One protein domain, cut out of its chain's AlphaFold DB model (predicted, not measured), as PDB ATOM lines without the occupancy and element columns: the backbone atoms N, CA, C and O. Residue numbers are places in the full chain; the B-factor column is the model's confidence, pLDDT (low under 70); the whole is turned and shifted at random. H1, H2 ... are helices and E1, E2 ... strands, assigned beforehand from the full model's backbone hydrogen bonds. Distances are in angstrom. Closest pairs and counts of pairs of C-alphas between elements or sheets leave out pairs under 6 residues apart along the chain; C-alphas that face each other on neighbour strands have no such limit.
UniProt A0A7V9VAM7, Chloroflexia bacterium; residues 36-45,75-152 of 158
ATOM      1  N   ASP A  36    -111.119  12.066  -9.138       37.44
ATOM      2  CA  ASP A  36    -109.691  11.829  -8.886       37.44
ATOM      3  C   ASP A  36    -109.303  12.443  -7.522       37.44
ATOM      4  O   ASP A  36    -109.260  13.677  -7.415       37.44
ATOM      5  N   PRO A  37    -108.980  11.654  -6.474       40.50
ATOM      6  CA  PRO A  37    -108.487  12.231  -5.238       40.50
ATOM      7  C   PRO A  37    -107.051  12.733  -5.432       40.50
ATOM      8  O   PRO A  37    -106.207  12.106  -6.095       40.50
ATOM      9  N   CYS A  38    -106.808  13.938  -4.913       46.59
ATOM     10  CA  CYS A  38    -105.551  14.662  -5.030       46.59
ATOM     11  C   CYS A  38    -104.444  13.876  -4.327       46.59
ATOM     12  O   CYS A  38    -104.449  13.761  -3.106       46.59
ATOM     13  N   LEU A  39    -103.480  13.374  -5.099       45.81
ATOM     14  CA  LEU A  39    -102.289  12.748  -4.546       45.81
ATOM     15  C   LEU A  39    -101.223  13.820  -4.310       45.81
ATOM     16  O   LEU A  39    -100.616  14.301  -5.270       45.81
ATOM     17  N   VAL A  40    -100.990  14.190  -3.054       50.28
ATOM     18  CA  VAL A  40     -99.831  15.006  -2.673       50.28
ATOM     19  C   VAL A  40     -98.679  14.051  -2.388       50.28
ATOM     20  O   VAL A  40     -98.773  13.171  -1.536       50.28
ATOM     21  N   ARG A  41     -97.596  14.177  -3.153       54.72
ATOM     22  CA  ARG A  41     -96.399  13.344  -2.994       54.72
ATOM     23  C   ARG A  41     -95.310  14.176  -2.363       54.72
ATOM     24  O   ARG A  41     -94.960  15.219  -2.913       54.72
ATOM     25  N   LEU A  42     -94.793  13.696  -1.242       47.06
ATOM     26  CA  LEU A  42     -93.776  14.391  -0.470       47.06
ATOM     27  C   LEU A  42     -92.487  13.585  -0.463       47.06
ATOM     28  O   LEU A  42     -92.490  12.352  -0.504       47.06
ATOM     29  N   ARG A  43     -91.380  14.321  -0.445       45.38
ATOM     30  CA  ARG A  43     -90.025  13.787  -0.447       45.38
ATOM     31  C   ARG A  43     -89.276  14.379   0.752       45.38
ATOM     32  O   ARG A  43     -89.309  15.601   0.904       45.38
ATOM     33  N   PRO A  44     -88.571  13.580   1.561       38.22
ATOM     34  CA  PRO A  44     -87.585  14.125   2.483       38.22
ATOM     35  C   PRO A  44     -86.428  14.779   1.704       38.22
ATOM     36  O   PRO A  44     -86.058  14.347   0.609       38.22
ATOM     37  N   ALA A  45     -85.849  15.848   2.258       38.84
ATOM     38  CA  ALA A  45     -84.837  16.663   1.576       38.84
ATOM     39  C   ALA A  45     -83.545  15.891   1.208       38.84
ATOM     40  O   ALA A  45     -82.822  16.312   0.307       38.84
ATOM     41  N   ALA A  75     -90.878   8.574 -12.439       54.78
ATOM     42  CA  ALA A  75     -89.999   7.446 -12.761       54.78
ATOM     43  C   ALA A  75     -89.560   6.643 -11.510       54.78
ATOM     44  O   ALA A  75     -88.842   5.652 -11.616       54.78
ATOM     45  N   TRP A  76     -89.967   7.089 -10.321       56.72
ATOM     46  CA  TRP A  76     -89.579   6.588  -9.006       56.72
ATOM     47  C   TRP A  76     -90.783   6.616  -8.057       56.72
ATOM     48  O   TRP A  76     -91.720   7.398  -8.249       56.72
ATOM     49  N   ALA A  77     -90.772   5.765  -7.032       71.94
ATOM     50  CA  ALA A  77     -91.811   5.779  -6.006       71.94
ATOM     51  C   ALA A  77     -91.518   6.849  -4.945       71.94
ATOM     52  O   ALA A  77     -90.369   6.952  -4.511       71.94
ATOM     53  N   PRO A  78     -92.517   7.654  -4.535       75.88
ATOM     54  CA  PRO A  78     -92.332   8.626  -3.462       75.88
ATOM     55  C   PRO A  78     -92.141   7.917  -2.122       75.88
ATOM     56  O   PRO A  78     -92.651   6.818  -1.939       75.88
ATOM     57  N   ASP A  79     -91.460   8.550  -1.167       80.69
ATOM     58  CA  ASP A  79     -91.368   8.005   0.191       80.69
ATOM     59  C   ASP A  79     -92.692   8.173   0.960       80.69
ATOM     60  O   ASP A  79     -93.067   7.269   1.709       80.69
ATOM     61  N   LEU A  80     -93.422   9.277   0.718       83.88
ATOM     62  CA  LEU A  80     -94.766   9.552   1.243       83.88
ATOM     63  C   LEU A  80     -95.770   9.873   0.123       83.88
ATOM     64  O   LEU A  80     -95.538  10.740  -0.727       83.88
ATOM     65  N   ALA A  81     -96.928   9.223   0.175       85.38
ATOM     66  CA  ALA A  81     -98.098   9.518  -0.644       85.38
ATOM     67  C   ALA A  81     -99.293   9.910   0.241       85.38
ATOM     68  O   ALA A  81     -99.668   9.152   1.124       85.38
ATOM     69  N   ILE A  82     -99.913  11.061  -0.015       86.50
ATOM     70  CA  ILE A  82    -101.134  11.504   0.669       86.50
ATOM     71  C   ILE A  82    -102.281  11.503  -0.336       86.50
ATOM     72  O   ILE A  82    -102.178  12.183  -1.355       86.50
ATOM     73  N   ASP A  83    -103.354  10.771  -0.057       83.56
ATOM     74  CA  ASP A  83    -104.561  10.727  -0.880       83.56
ATOM     75  C   ASP A  83    -105.739  11.382  -0.152       83.56
ATOM     76  O   ASP A  83    -106.094  10.969   0.951       83.56
ATOM     77  N   LEU A  84    -106.333  12.408  -0.764       85.38
ATOM     78  CA  LEU A  84    -107.483  13.132  -0.209       85.38
ATOM     79  C   LEU A  84    -108.791  12.547  -0.747       85.38
ATOM     80  O   LEU A  84    -109.160  12.825  -1.888       85.38
ATOM     81  N   VAL A  85    -109.492  11.757   0.060       82.69
ATOM     82  CA  VAL A  85    -110.733  11.068  -0.303       82.69
ATOM     83  C   VAL A  85    -111.930  11.966  -0.011       82.69
ATOM     84  O   VAL A  85    -112.170  12.360   1.129       82.69
ATOM     85  N   ALA A  86    -112.688  12.273  -1.063       76.88
ATOM     86  CA  ALA A  86    -113.944  13.002  -0.949       76.88
ATOM     87  C   ALA A  86    -115.007  12.158  -0.215       76.88
ATOM     88  O   ALA A  86    -114.949  10.929  -0.288       76.88
ATOM     89  N   PRO A  87    -116.038  12.777   0.391       74.88
ATOM     90  CA  PRO A  87    -117.084  12.052   1.124       74.88
ATOM     91  C   PRO A  87    -117.812  10.972   0.306       74.88
ATOM     92  O   PRO A  87    -118.292   9.986   0.853       74.88
ATOM     93  N   THR A  88    -117.881  11.136  -1.018       71.81
ATOM     94  CA  THR A  88    -118.513  10.195  -1.960       71.81
ATOM     95  C   THR A  88    -117.540   9.172  -2.555       71.81
ATOM     96  O   THR A  88    -117.879   8.475  -3.513       71.81
ATOM     97  N   GLY A  89    -116.310   9.111  -2.043       72.25
ATOM     98  CA  GLY A  89    -115.253   8.254  -2.562       72.25
ATOM     99  C   GLY A  89    -115.560   6.766  -2.397       72.25
ATOM    100  O   GLY A  89    -116.007   6.323  -1.342       72.25
ATOM    101  N   ASP A  90    -115.270   5.982  -3.436       77.62
ATOM    102  CA  ASP A  90    -115.397   4.524  -3.396       77.62
ATOM    103  C   ASP A  90    -114.262   3.887  -2.560       77.62
ATOM    104  O   ASP A  90    -113.084   4.023  -2.921       77.62
ATOM    105  N   PRO A  91    -114.572   3.137  -1.483       77.38
ATOM    106  CA  PRO A  91    -113.564   2.453  -0.673       77.38
ATOM    107  C   PRO A  91    -112.702   1.463  -1.470       77.38
ATOM    108  O   PRO A  91    -111.513   1.296  -1.172       77.38
ATOM    109  N   GLY A  92    -113.278   0.812  -2.489       75.00
ATOM    110  CA  GLY A  92    -112.562  -0.137  -3.345       75.00
ATOM    111  C   GLY A  92    -111.454   0.544  -4.146       75.00
ATOM    112  O   GLY A  92    -110.302   0.094  -4.144       75.00
ATOM    113  N   TYR A  93    -111.783   1.674  -4.767       73.75
ATOM    114  CA  TYR A  93    -110.845   2.518  -5.497       73.75
ATOM    115  C   TYR A  93    -109.709   3.047  -4.607       73.75
ATOM    116  O   TYR A  93    -108.535   2.947  -4.978       73.75
ATOM    117  N   VAL A  94    -110.029   3.539  -3.406       80.81
ATOM    118  CA  VAL A  94    -109.025   4.021  -2.438       80.81
ATOM    119  C   VAL A  94    -108.057   2.902  -2.058       80.81
ATOM    120  O   VAL A  94    -106.837   3.074  -2.131       80.81
ATOM    121  N   ARG A  95    -108.577   1.710  -1.732       82.94
ATOM    122  CA  ARG A  95    -107.750   0.540  -1.406       82.94
ATOM    123  C   ARG A  95    -106.827   0.159  -2.563       82.94
ATOM    124  O   ARG A  95    -105.648  -0.106  -2.334       82.94
ATOM    125  N   ALA A  96    -107.330   0.160  -3.797       77.81
ATOM    126  CA  ALA A  96    -106.522  -0.132  -4.979       77.81
ATOM    127  C   ALA A  96    -105.365   0.871  -5.147       77.81
ATOM    128  O   ALA A  96    -104.240   0.473  -5.460       77.81
ATOM    129  N   LYS A  97    -105.610   2.159  -4.882       78.88
ATOM    130  CA  LYS A  97    -104.592   3.217  -4.976       78.88
ATOM    131  C   LYS A  97    -103.515   3.101  -3.899       78.88
ATOM    132  O   LYS A  97    -102.328   3.275  -4.198       78.88
ATOM    133  N   VAL A  98    -103.910   2.773  -2.668       84.44
ATOM    134  CA  VAL A  98    -102.970   2.487  -1.574       84.44
ATOM    135  C   VAL A  98    -102.078   1.311  -1.962       84.44
ATOM    136  O   VAL A  98    -100.856   1.449  -1.929       84.44
ATOM    137  N   THR A  99    -102.660   0.193  -2.404       83.25
ATOM    138  CA  THR A  99    -101.900  -0.986  -2.849       83.25
ATOM    139  C   THR A  99    -100.906  -0.626  -3.951       83.25
ATOM    140  O   THR A  99     -99.713  -0.868  -3.791       83.25
ATOM    141  N   ALA A 100    -101.355   0.061  -5.007       77.06
ATOM    142  CA  ALA A 100    -100.486   0.465  -6.112       77.06
ATOM    143  C   ALA A 100     -99.328   1.376  -5.667       77.06
ATOM    144  O   ALA A 100     -98.202   1.230  -6.143       77.06
ATOM    145  N   SER A 101     -99.581   2.303  -4.738       79.44
ATOM    146  CA  SER A 101     -98.541   3.192  -4.205       79.44
ATOM    147  C   SER A 101     -97.483   2.407  -3.431       79.44
ATOM    148  O   SER A 101     -96.284   2.633  -3.596       79.44
ATOM    149  N   ARG A 102     -97.918   1.450  -2.610       83.50
ATOM    150  CA  ARG A 102     -97.031   0.614  -1.794       83.50
ATOM    151  C   ARG A 102     -96.225  -0.363  -2.640       83.50
ATOM    152  O   ARG A 102     -95.025  -0.501  -2.422       83.50
ATOM    153  N   ASP A 103     -96.851  -0.982  -3.633       81.31
ATOM    154  CA  ASP A 103     -96.187  -1.931  -4.530       81.31
ATOM    155  C   ASP A 103     -95.158  -1.242  -5.433       81.31
ATOM    156  O   ASP A 103     -94.109  -1.817  -5.725       81.31
ATOM    157  N   ALA A 104     -95.379   0.033  -5.776       77.62
ATOM    158  CA  ALA A 104     -94.370   0.850  -6.444       77.62
ATOM    159  C   ALA A 104     -93.128   1.108  -5.565       77.62
ATOM    160  O   ALA A 104     -92.046   1.367  -6.098       77.62
ATOM    161  N   GLY A 105     -93.258   1.009  -4.237       80.69
ATOM    162  CA  GLY A 105     -92.179   1.212  -3.269       80.69
ATOM    163  C   GLY A 105     -92.402   2.361  -2.283       80.69
ATOM    164  O   GLY A 105     -91.452   2.729  -1.592       80.69
ATOM    165  N   CYS A 106     -93.615   2.923  -2.207       84.69
ATOM    166  CA  CYS A 106     -93.941   3.958  -1.226       84.69
ATOM    167  C   CYS A 106     -93.879   3.412   0.204       84.69
ATOM    168  O   CYS A 106     -94.432   2.345   0.491       84.69
ATOM    169  N   ARG A 107     -93.200   4.141   1.096       86.62
ATOM    170  CA  ARG A 107     -92.942   3.714   2.481       86.62
ATOM    171  C   ARG A 107     -94.075   4.117   3.419       86.62
ATOM    172  O   ARG A 107     -94.422   3.334   4.297       86.62
ATOM    173  N   LEU A 108     -94.655   5.295   3.216       88.00
ATOM    174  CA  LEU A 108     -95.735   5.833   4.036       88.00
ATOM    175  C   LEU A 108     -96.883   6.294   3.137       88.00
ATOM    176  O   LEU A 108     -96.670   7.017   2.165       88.00
ATOM    177  N   VAL A 109     -98.109   5.877   3.442       90.56
ATOM    178  CA  VAL A 109     -99.299   6.377   2.739       90.56
ATOM    179  C   VAL A 109    -100.287   6.928   3.749       90.56
ATOM    180  O   VAL A 109    -100.658   6.221   4.681       90.56
ATOM    181  N   TRP A 110    -100.729   8.165   3.561       92.56
ATOM    182  CA  TRP A 110    -101.819   8.759   4.327       92.56
ATOM    183  C   TRP A 110    -103.057   8.848   3.449       92.56
ATOM    184  O   TRP A 110    -102.992   9.329   2.321       92.56
ATOM    185  N   VAL A 111    -104.186   8.387   3.964       91.81
ATOM    186  CA  VAL A 111    -105.495   8.558   3.337       91.81
ATOM    187  C   VAL A 111    -106.297   9.487   4.228       91.81
ATOM    188  O   VAL A 111    -106.625   9.112   5.350       91.81
ATOM    189  N   VAL A 112    -106.580  10.689   3.743       90.81
ATOM    190  CA  VAL A 112    -107.400  11.678   4.446       90.81
ATOM    191  C   VAL A 112    -108.831  11.516   3.953       90.81
ATOM    192  O   VAL A 112    -109.126  11.844   2.806       90.81
ATOM    193  N   ASP A 113    -109.706  10.971   4.788       88.38
ATOM    194  CA  ASP A 113    -111.131  10.818   4.496       88.38
ATOM    195  C   ASP A 113    -111.874  12.047   5.021       88.38
ATOM    196  O   ASP A 113    -112.010  12.220   6.230       88.38
ATOM    197  N   GLN A 114    -112.328  12.903   4.104       85.56
ATOM    198  CA  GLN A 114    -113.033  14.143   4.434       85.56
ATOM    199  C   GLN A 114    -114.450  13.895   4.954       85.56
ATOM    200  O   GLN A 114    -114.972  14.713   5.695       85.56
ATOM    201  N   GLY A 115    -115.089  12.792   4.551       84.06
ATOM    202  CA  GLY A 115    -116.443  12.470   5.000       84.06
ATOM    203  C   GLY A 115    -116.466  11.911   6.418       84.06
ATOM    204  O   GLY A 115    -117.456  12.071   7.124       84.06
ATOM    205  N   LYS A 116    -115.382  11.245   6.826       88.88
ATOM    206  CA  LYS A 116    -115.225  10.685   8.175       88.88
ATOM    207  C   LYS A 116    -114.332  11.515   9.092       88.88
ATOM    208  O   LYS A 116    -114.170  11.124  10.242       88.88
ATOM    209  N   GLU A 117    -113.705  12.563   8.565       90.12
ATOM    210  CA  GLU A 117    -112.673  13.353   9.247       90.12
ATOM    211  C   GLU A 117    -111.607  12.462   9.904       90.12
ATOM    212  O   GLU A 117    -111.280  12.560  11.084       90.12
ATOM    213  N   THR A 118    -111.075  11.521   9.119       93.44
ATOM    214  CA  THR A 118    -110.040  10.594   9.597       93.44
ATOM    215  C   THR A 118    -108.808  10.618   8.718       93.44
ATOM    216  O   THR A 118    -108.886  10.838   7.507       93.44
ATOM    217  N   VAL A 119    -107.662  10.307   9.320       94.06
ATOM    218  CA  VAL A 119    -106.423  10.027   8.592       94.06
ATOM    219  C   VAL A 119    -106.046   8.568   8.805       94.06
ATOM    220  O   VAL A 119    -105.712   8.148   9.911       94.06
ATOM    221  N   THR A 120    -106.077   7.767   7.742       94.50
ATOM    222  CA  THR A 120    -105.554   6.397   7.780       94.50
ATOM    223  C   THR A 120    -104.088   6.391   7.370       94.50
ATOM    224  O   THR A 120    -103.752   6.704   6.227       94.50
ATOM    225  N   VAL A 121    -103.219   5.992   8.292       93.19
ATOM    226  CA  VAL A 121    -101.771   5.894   8.100       93.19
ATOM    227  C   VAL A 121    -101.408   4.456   7.765       93.19
ATOM    228  O   VAL A 121    -101.711   3.550   8.534       93.19
ATOM    229  N   TRP A 122    -100.741   4.242   6.636       91.38
ATOM    230  CA  TRP A 122    -100.194   2.955   6.216       91.38
ATOM    231  C   TRP A 122     -98.676   2.973   6.319       91.38
ATOM    232  O   TRP A 122     -98.015   3.728   5.602       91.38
ATOM    233  N   THR A 123     -98.132   2.108   7.166       84.19
ATOM    234  CA  THR A 123     -96.703   2.028   7.483       84.19
ATOM    235  C   THR A 123     -95.970   0.964   6.644       84.19
ATOM    236  O   THR A 123     -96.599   0.093   6.015       84.19
ATOM    237  N   PRO A 124     -94.620   1.003   6.596       74.44
ATOM    238  CA  PRO A 124     -93.821   0.041   5.832       74.44
ATOM    239  C   PRO A 124     -94.061  -1.422   6.229       74.44
ATOM    240  O   PRO A 124     -94.077  -2.295   5.363       74.44
ATOM    241  N   ASP A 125     -94.324  -1.679   7.512       78.69
ATOM    242  CA  ASP A 125     -94.619  -2.996   8.104       78.69
ATOM    243  C   ASP A 125     -96.011  -3.552   7.739       78.69
ATOM    244  O   ASP A 125     -96.442  -4.576   8.263       78.69
ATOM    245  N   ARG A 126     -96.720  -2.892   6.812       71.12
ATOM    246  CA  ARG A 126     -98.038  -3.303   6.303       71.12
ATOM    247  C   ARG A 126     -99.166  -3.253   7.314       71.12
ATOM    248  O   ARG A 126    -100.256  -3.715   6.981       71.12
ATOM    249  N   ARG A 127     -98.972  -2.549   8.423       81.62
ATOM    250  CA  ARG A 127    -100.065  -2.134   9.296       81.62
ATOM    251  C   ARG A 127    -100.737  -0.871   8.765       81.62
ATOM    252  O   ARG A 127    -100.155  -0.099   7.996       81.62
ATOM    253  N   SER A 128    -101.992  -0.698   9.154       89.94
ATOM    254  CA  SER A 128    -102.697   0.569   9.034       89.94
ATOM    255  C   SER A 128    -103.222   0.995  10.396       89.94
ATOM    256  O   SER A 128    -103.599   0.157  11.215       89.94
ATOM    257  N   ARG A 129    -103.251   2.307  10.631       93.31
ATOM    258  CA  ARG A 129    -103.882   2.917  11.800       93.31
ATOM    259  C   ARG A 129    -104.830   4.010  11.340       93.31
ATOM    260  O   ARG A 129    -104.432   4.877  10.567       93.31
ATOM    261  N   VAL A 130    -106.070   3.962  11.811       94.75
ATOM    262  CA  VAL A 130    -107.031   5.054  11.631       94.75
ATOM    263  C   VAL A 130    -106.836   6.031  12.783       94.75
ATOM    264  O   VAL A 130    -106.900   5.614  13.935       94.75
ATOM    265  N   CYS A 131    -106.587   7.294  12.452       95.06
ATOM    266  CA  CYS A 131    -106.431   8.400  13.390       95.06
ATOM    267  C   CYS A 131    -107.669   9.302  13.287       95.06
ATOM    268  O   CYS A 131    -108.105   9.609  12.170       95.06
ATOM    269  N   ARG A 132    -108.238   9.688  14.429       93.94
ATOM    270  CA  ARG A 132    -109.400  10.581  14.582       93.94
ATOM    271  C   ARG A 132    -108.994  11.876  15.285       93.94
ATOM    272  O   ARG A 132    -107.835  12.014  15.626       93.94
ATOM    273  N   ASP A 133    -109.938  12.789  15.473       86.69
ATOM    274  CA  ASP A 133    -109.798  14.108  16.119       86.69
ATOM    275  C   ASP A 133    -108.667  14.236  17.166       86.69
ATOM    276  O   ASP A 133    -107.699  14.963  16.932       86.69
ATOM    277  N   ASP A 134    -108.728  13.459  18.253       89.62
ATOM    278  CA  ASP A 134    -107.759  13.512  19.363       89.62
ATOM    279  C   ASP A 134    -106.408  12.822  19.078       89.62
ATOM    280  O   ASP A 134    -105.487  12.846  19.900       89.62
ATOM    281  N   ASP A 135    -106.269  12.161  17.928       94.00
ATOM    282  CA  ASP A 135    -105.038  11.487  17.540       94.00
ATOM    283  C   ASP A 135    -104.024  12.451  16.914       94.00
ATOM    284  O   ASP A 135    -104.335  13.431  16.235       94.00
ATOM    285  N   VAL A 136    -102.756  12.064  17.036       90.75
ATOM    286  CA  VAL A 136    -101.641  12.665  16.305       90.75
ATOM    287  C   VAL A 136    -101.174  11.704  15.220       90.75
ATOM    288  O   VAL A 136    -100.978  10.512  15.467       90.75
ATOM    289  N   VAL A 137    -100.974  12.214  14.008       91.50
ATOM    290  CA  VAL A 137    -100.360  11.489  12.894       91.50
ATOM    291  C   VAL A 137     -98.850  11.709  12.925       91.50
ATOM    292  O   VAL A 137     -98.382  12.846  12.878       91.50
ATOM    293  N   ASP A 138     -98.096  10.611  12.963       87.25
ATOM    294  CA  ASP A 138     -96.633  10.600  12.990       87.25
ATOM    295  C   ASP A 138     -96.059  10.296  11.591       87.25
ATOM    296  O   ASP A 138     -96.542   9.418  10.863       87.25
ATOM    297  N   GLY A 139     -95.040  11.060  11.197       84.12
ATOM    298  CA  GLY A 139     -94.315  10.933   9.933       84.12
ATOM    299  C   GLY A 139     -93.345   9.747   9.843       84.12
ATOM    300  O   GLY A 139     -92.866   9.411   8.753       84.12
ATOM    301  N   GLY A 140     -93.058   9.108  10.971       85.75
ATOM    302  CA  GLY A 140     -92.142   7.994  11.162       85.75
ATOM    303  C   GLY A 140     -90.762   8.248  10.564       85.75
ATOM    304  O   GLY A 140     -90.318   9.380  10.384       85.75
ATOM    305  N   ASP A 141     -90.109   7.172  10.132       83.88
ATOM    306  CA  ASP A 141     -88.809   7.242   9.450       83.88
ATOM    307  C   ASP A 141     -88.854   7.945   8.079       83.88
ATOM    308  O   ASP A 141     -87.817   8.114   7.430       83.88
ATOM    309  N   VAL A 142     -90.048   8.261   7.563       82.94
ATOM    310  CA  VAL A 142     -90.219   8.948   6.274       82.94
ATOM    311  C   VAL A 142     -90.169  10.463   6.453       82.94
ATOM    312  O   VAL A 142     -89.561  11.147   5.630       82.94
ATOM    313  N   LEU A 143     -90.751  10.974   7.538       81.81
ATOM    314  CA  LEU A 143     -90.652  12.365   7.972       81.81
ATOM    315  C   LEU A 143     -90.269  12.405   9.468       81.81
ATOM    316  O   LEU A 143     -91.134  12.649  10.310       81.81
ATOM    317  N   PRO A 144     -88.991  12.163   9.818       80.38
ATOM    318  CA  PRO A 144     -88.570  12.086  11.216       80.38
ATOM    319  C   PRO A 144     -88.853  13.378  11.988       80.38
ATOM    320  O   PRO A 144     -88.497  14.469  11.533       80.38
ATOM    321  N   GLY A 145     -89.479  13.245  13.159       81.19
ATOM    322  CA  GLY A 145     -89.850  14.369  14.026       81.19
ATOM    323  C   GLY A 145     -91.027  15.207  13.517       81.19
ATOM    324  O   GLY A 145     -91.334  16.229  14.121       81.19
ATOM    325  N   TYR A 146     -91.672  14.807  12.415       85.12
ATOM    326  CA  TYR A 146     -92.900  15.436  11.946       85.12
ATOM    327  C   TYR A 146     -94.105  14.779  12.611       85.12
ATOM    328  O   TYR A 146     -94.343  13.581  12.444       85.12
ATOM    329  N   THR A 147     -94.918  15.597  13.266       85.88
ATOM    330  CA  THR A 147     -96.225  15.206  13.791       85.88
ATOM    331  C   THR A 147     -97.269  16.258  13.440       85.88
ATOM    332  O   THR A 147     -96.948  17.445  13.331       85.88
ATOM    333  N   VAL A 148     -98.520  15.835  13.267       87.88
ATOM    334  CA  VAL A 148     -99.662  16.738  13.066       87.88
ATOM    335  C   VAL A 148    -100.884  16.186  13.793       87.88
ATOM    336  O   VAL A 148    -101.178  14.994  13.676       87.88
ATOM    337  N   ALA A 149    -101.577  17.023  14.563       88.94
ATOM    338  CA  ALA A 149    -102.846  16.634  15.172       88.94
ATOM    339  C   ALA A 149    -103.908  16.463  14.079       88.94
ATOM    340  O   ALA A 149    -103.951  17.240  13.123       88.94
ATOM    341  N   VAL A 150    -104.767  15.449  14.188       89.56
ATOM    342  CA  VAL A 150    -105.836  15.243  13.199       89.56
ATOM    343  C   VAL A 150    -106.799  16.431  13.195       89.56
ATOM    344  O   VAL A 150    -107.187  16.891  12.123       89.56
ATOM    345  N   SER A 151    -107.083  17.003  14.364       87.44
ATOM    346  CA  SER A 151    -107.828  18.257  14.495       87.44
ATOM    347  C   SER A 151    -107.213  19.421  13.704       87.44
ATOM    348  O   SER A 151    -107.946  20.200  13.110       87.44
ATOM    349  N   GLU A 152    -105.886  19.528  13.580       85.25
ATOM    350  CA  GLU A 152    -105.237  20.555  12.745       85.25
ATOM    351  C   GLU A 152    -105.402  20.293  11.241       85.25
ATOM    352  O   GLU A 152    -105.421  21.234  10.445       85.25
TER     353      GLU A 152
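AT A GLANCE: This is residues 36 to 45 and 75 to 152 of the 158 residues of a protein of Chloroflexia bacterium (UniProt A0A7V9VAM7). A twisted sheet of five strands has one helix, H1, over one face, running along the strands E2 and E3; over the opposite face the small hairpin of E6 and E7 packs by E6 on E4 and E5. The sheet is mixed, in the order E1, E2, E3, E4, E5, with E2 and E3 its parallel pair. The printed part has 88 residues with one named helix and seven named strands, along the chain E1, E2, H1, E3, E4, E5, E6, E7; its class is mixed, helices and strands. It is compact, with a radius of gyration of the C-alphas of 12.3 A, and rounded, spanning 31 by 28 by 21 A.

HOW THE PARTS SIT: E1, residues 39 to 42, is an edge strand and antiparallel to E2, residues 80 to 85, with N 40 and O 82 2.9 A apart. E2, H1, residues 91 to 104, and E3, residues 108 to 113, form a strand-helix-strand unit, two parallel neighbour strands with a helix between, and its crossover is right-handed. Between E2 and E3, N 83 and O 110 are 2.8 A apart. H1 is on one face of the sheet, which gives two layers, helix and strands, at a height over the sheet of 9.7 A; on the local plane it stands at 13 degrees to E3. The closest C-alphas of H1 and E3 are those of Val 98 and Val 109, 6.9 A apart. In H1 every O i to N i+4 pair is within hydrogen-bond range. E3, E4, residues 118 to 122, and E5, residues 128 to 131, form a meander, each strand the antiparallel neighbour of the one before, with N 111 and O 120 2.9 A apart and N 121 and O 129 2.8 A apart. The sheet is twisted, its C-alphas up to 4.1 A off the best plane. E6, residues 136 to 138, and E7, residues 147 to 149, form an antiparallel hairpin, with N 137 and O 148 2.8 A apart. The closest C-alphas of E5 and E6 are those of Cys 131 and Val 137, 6.8 A apart. H1 is apart from E6 and E7.

IN THESE COORDINATES: E1 begins at C-alpha 39, (-102.289, 12.748, -4.546). E2 is 16.1 A long, H1 20.1 A, E3 16.2 A and E4 12.9 A. H1 begins at C-alpha 91, (-113.564, 2.453, -0.673). E7 ends at C-alpha 149, (-102.846, 16.634, 15.172).

THE WHOLE: The C-alphas farthest apart, those of Ala 75 and Asp 134, are 37.2 A apart. Residues 46 to 74 are cut out, and C-alphas 45 and 75 are 17.8 A apart across the cut. Of the links that are printed whole, none is long. The mean pLDDT of the printed part is 79.3; residues 36 to 45 and 75 to 76 are under 70.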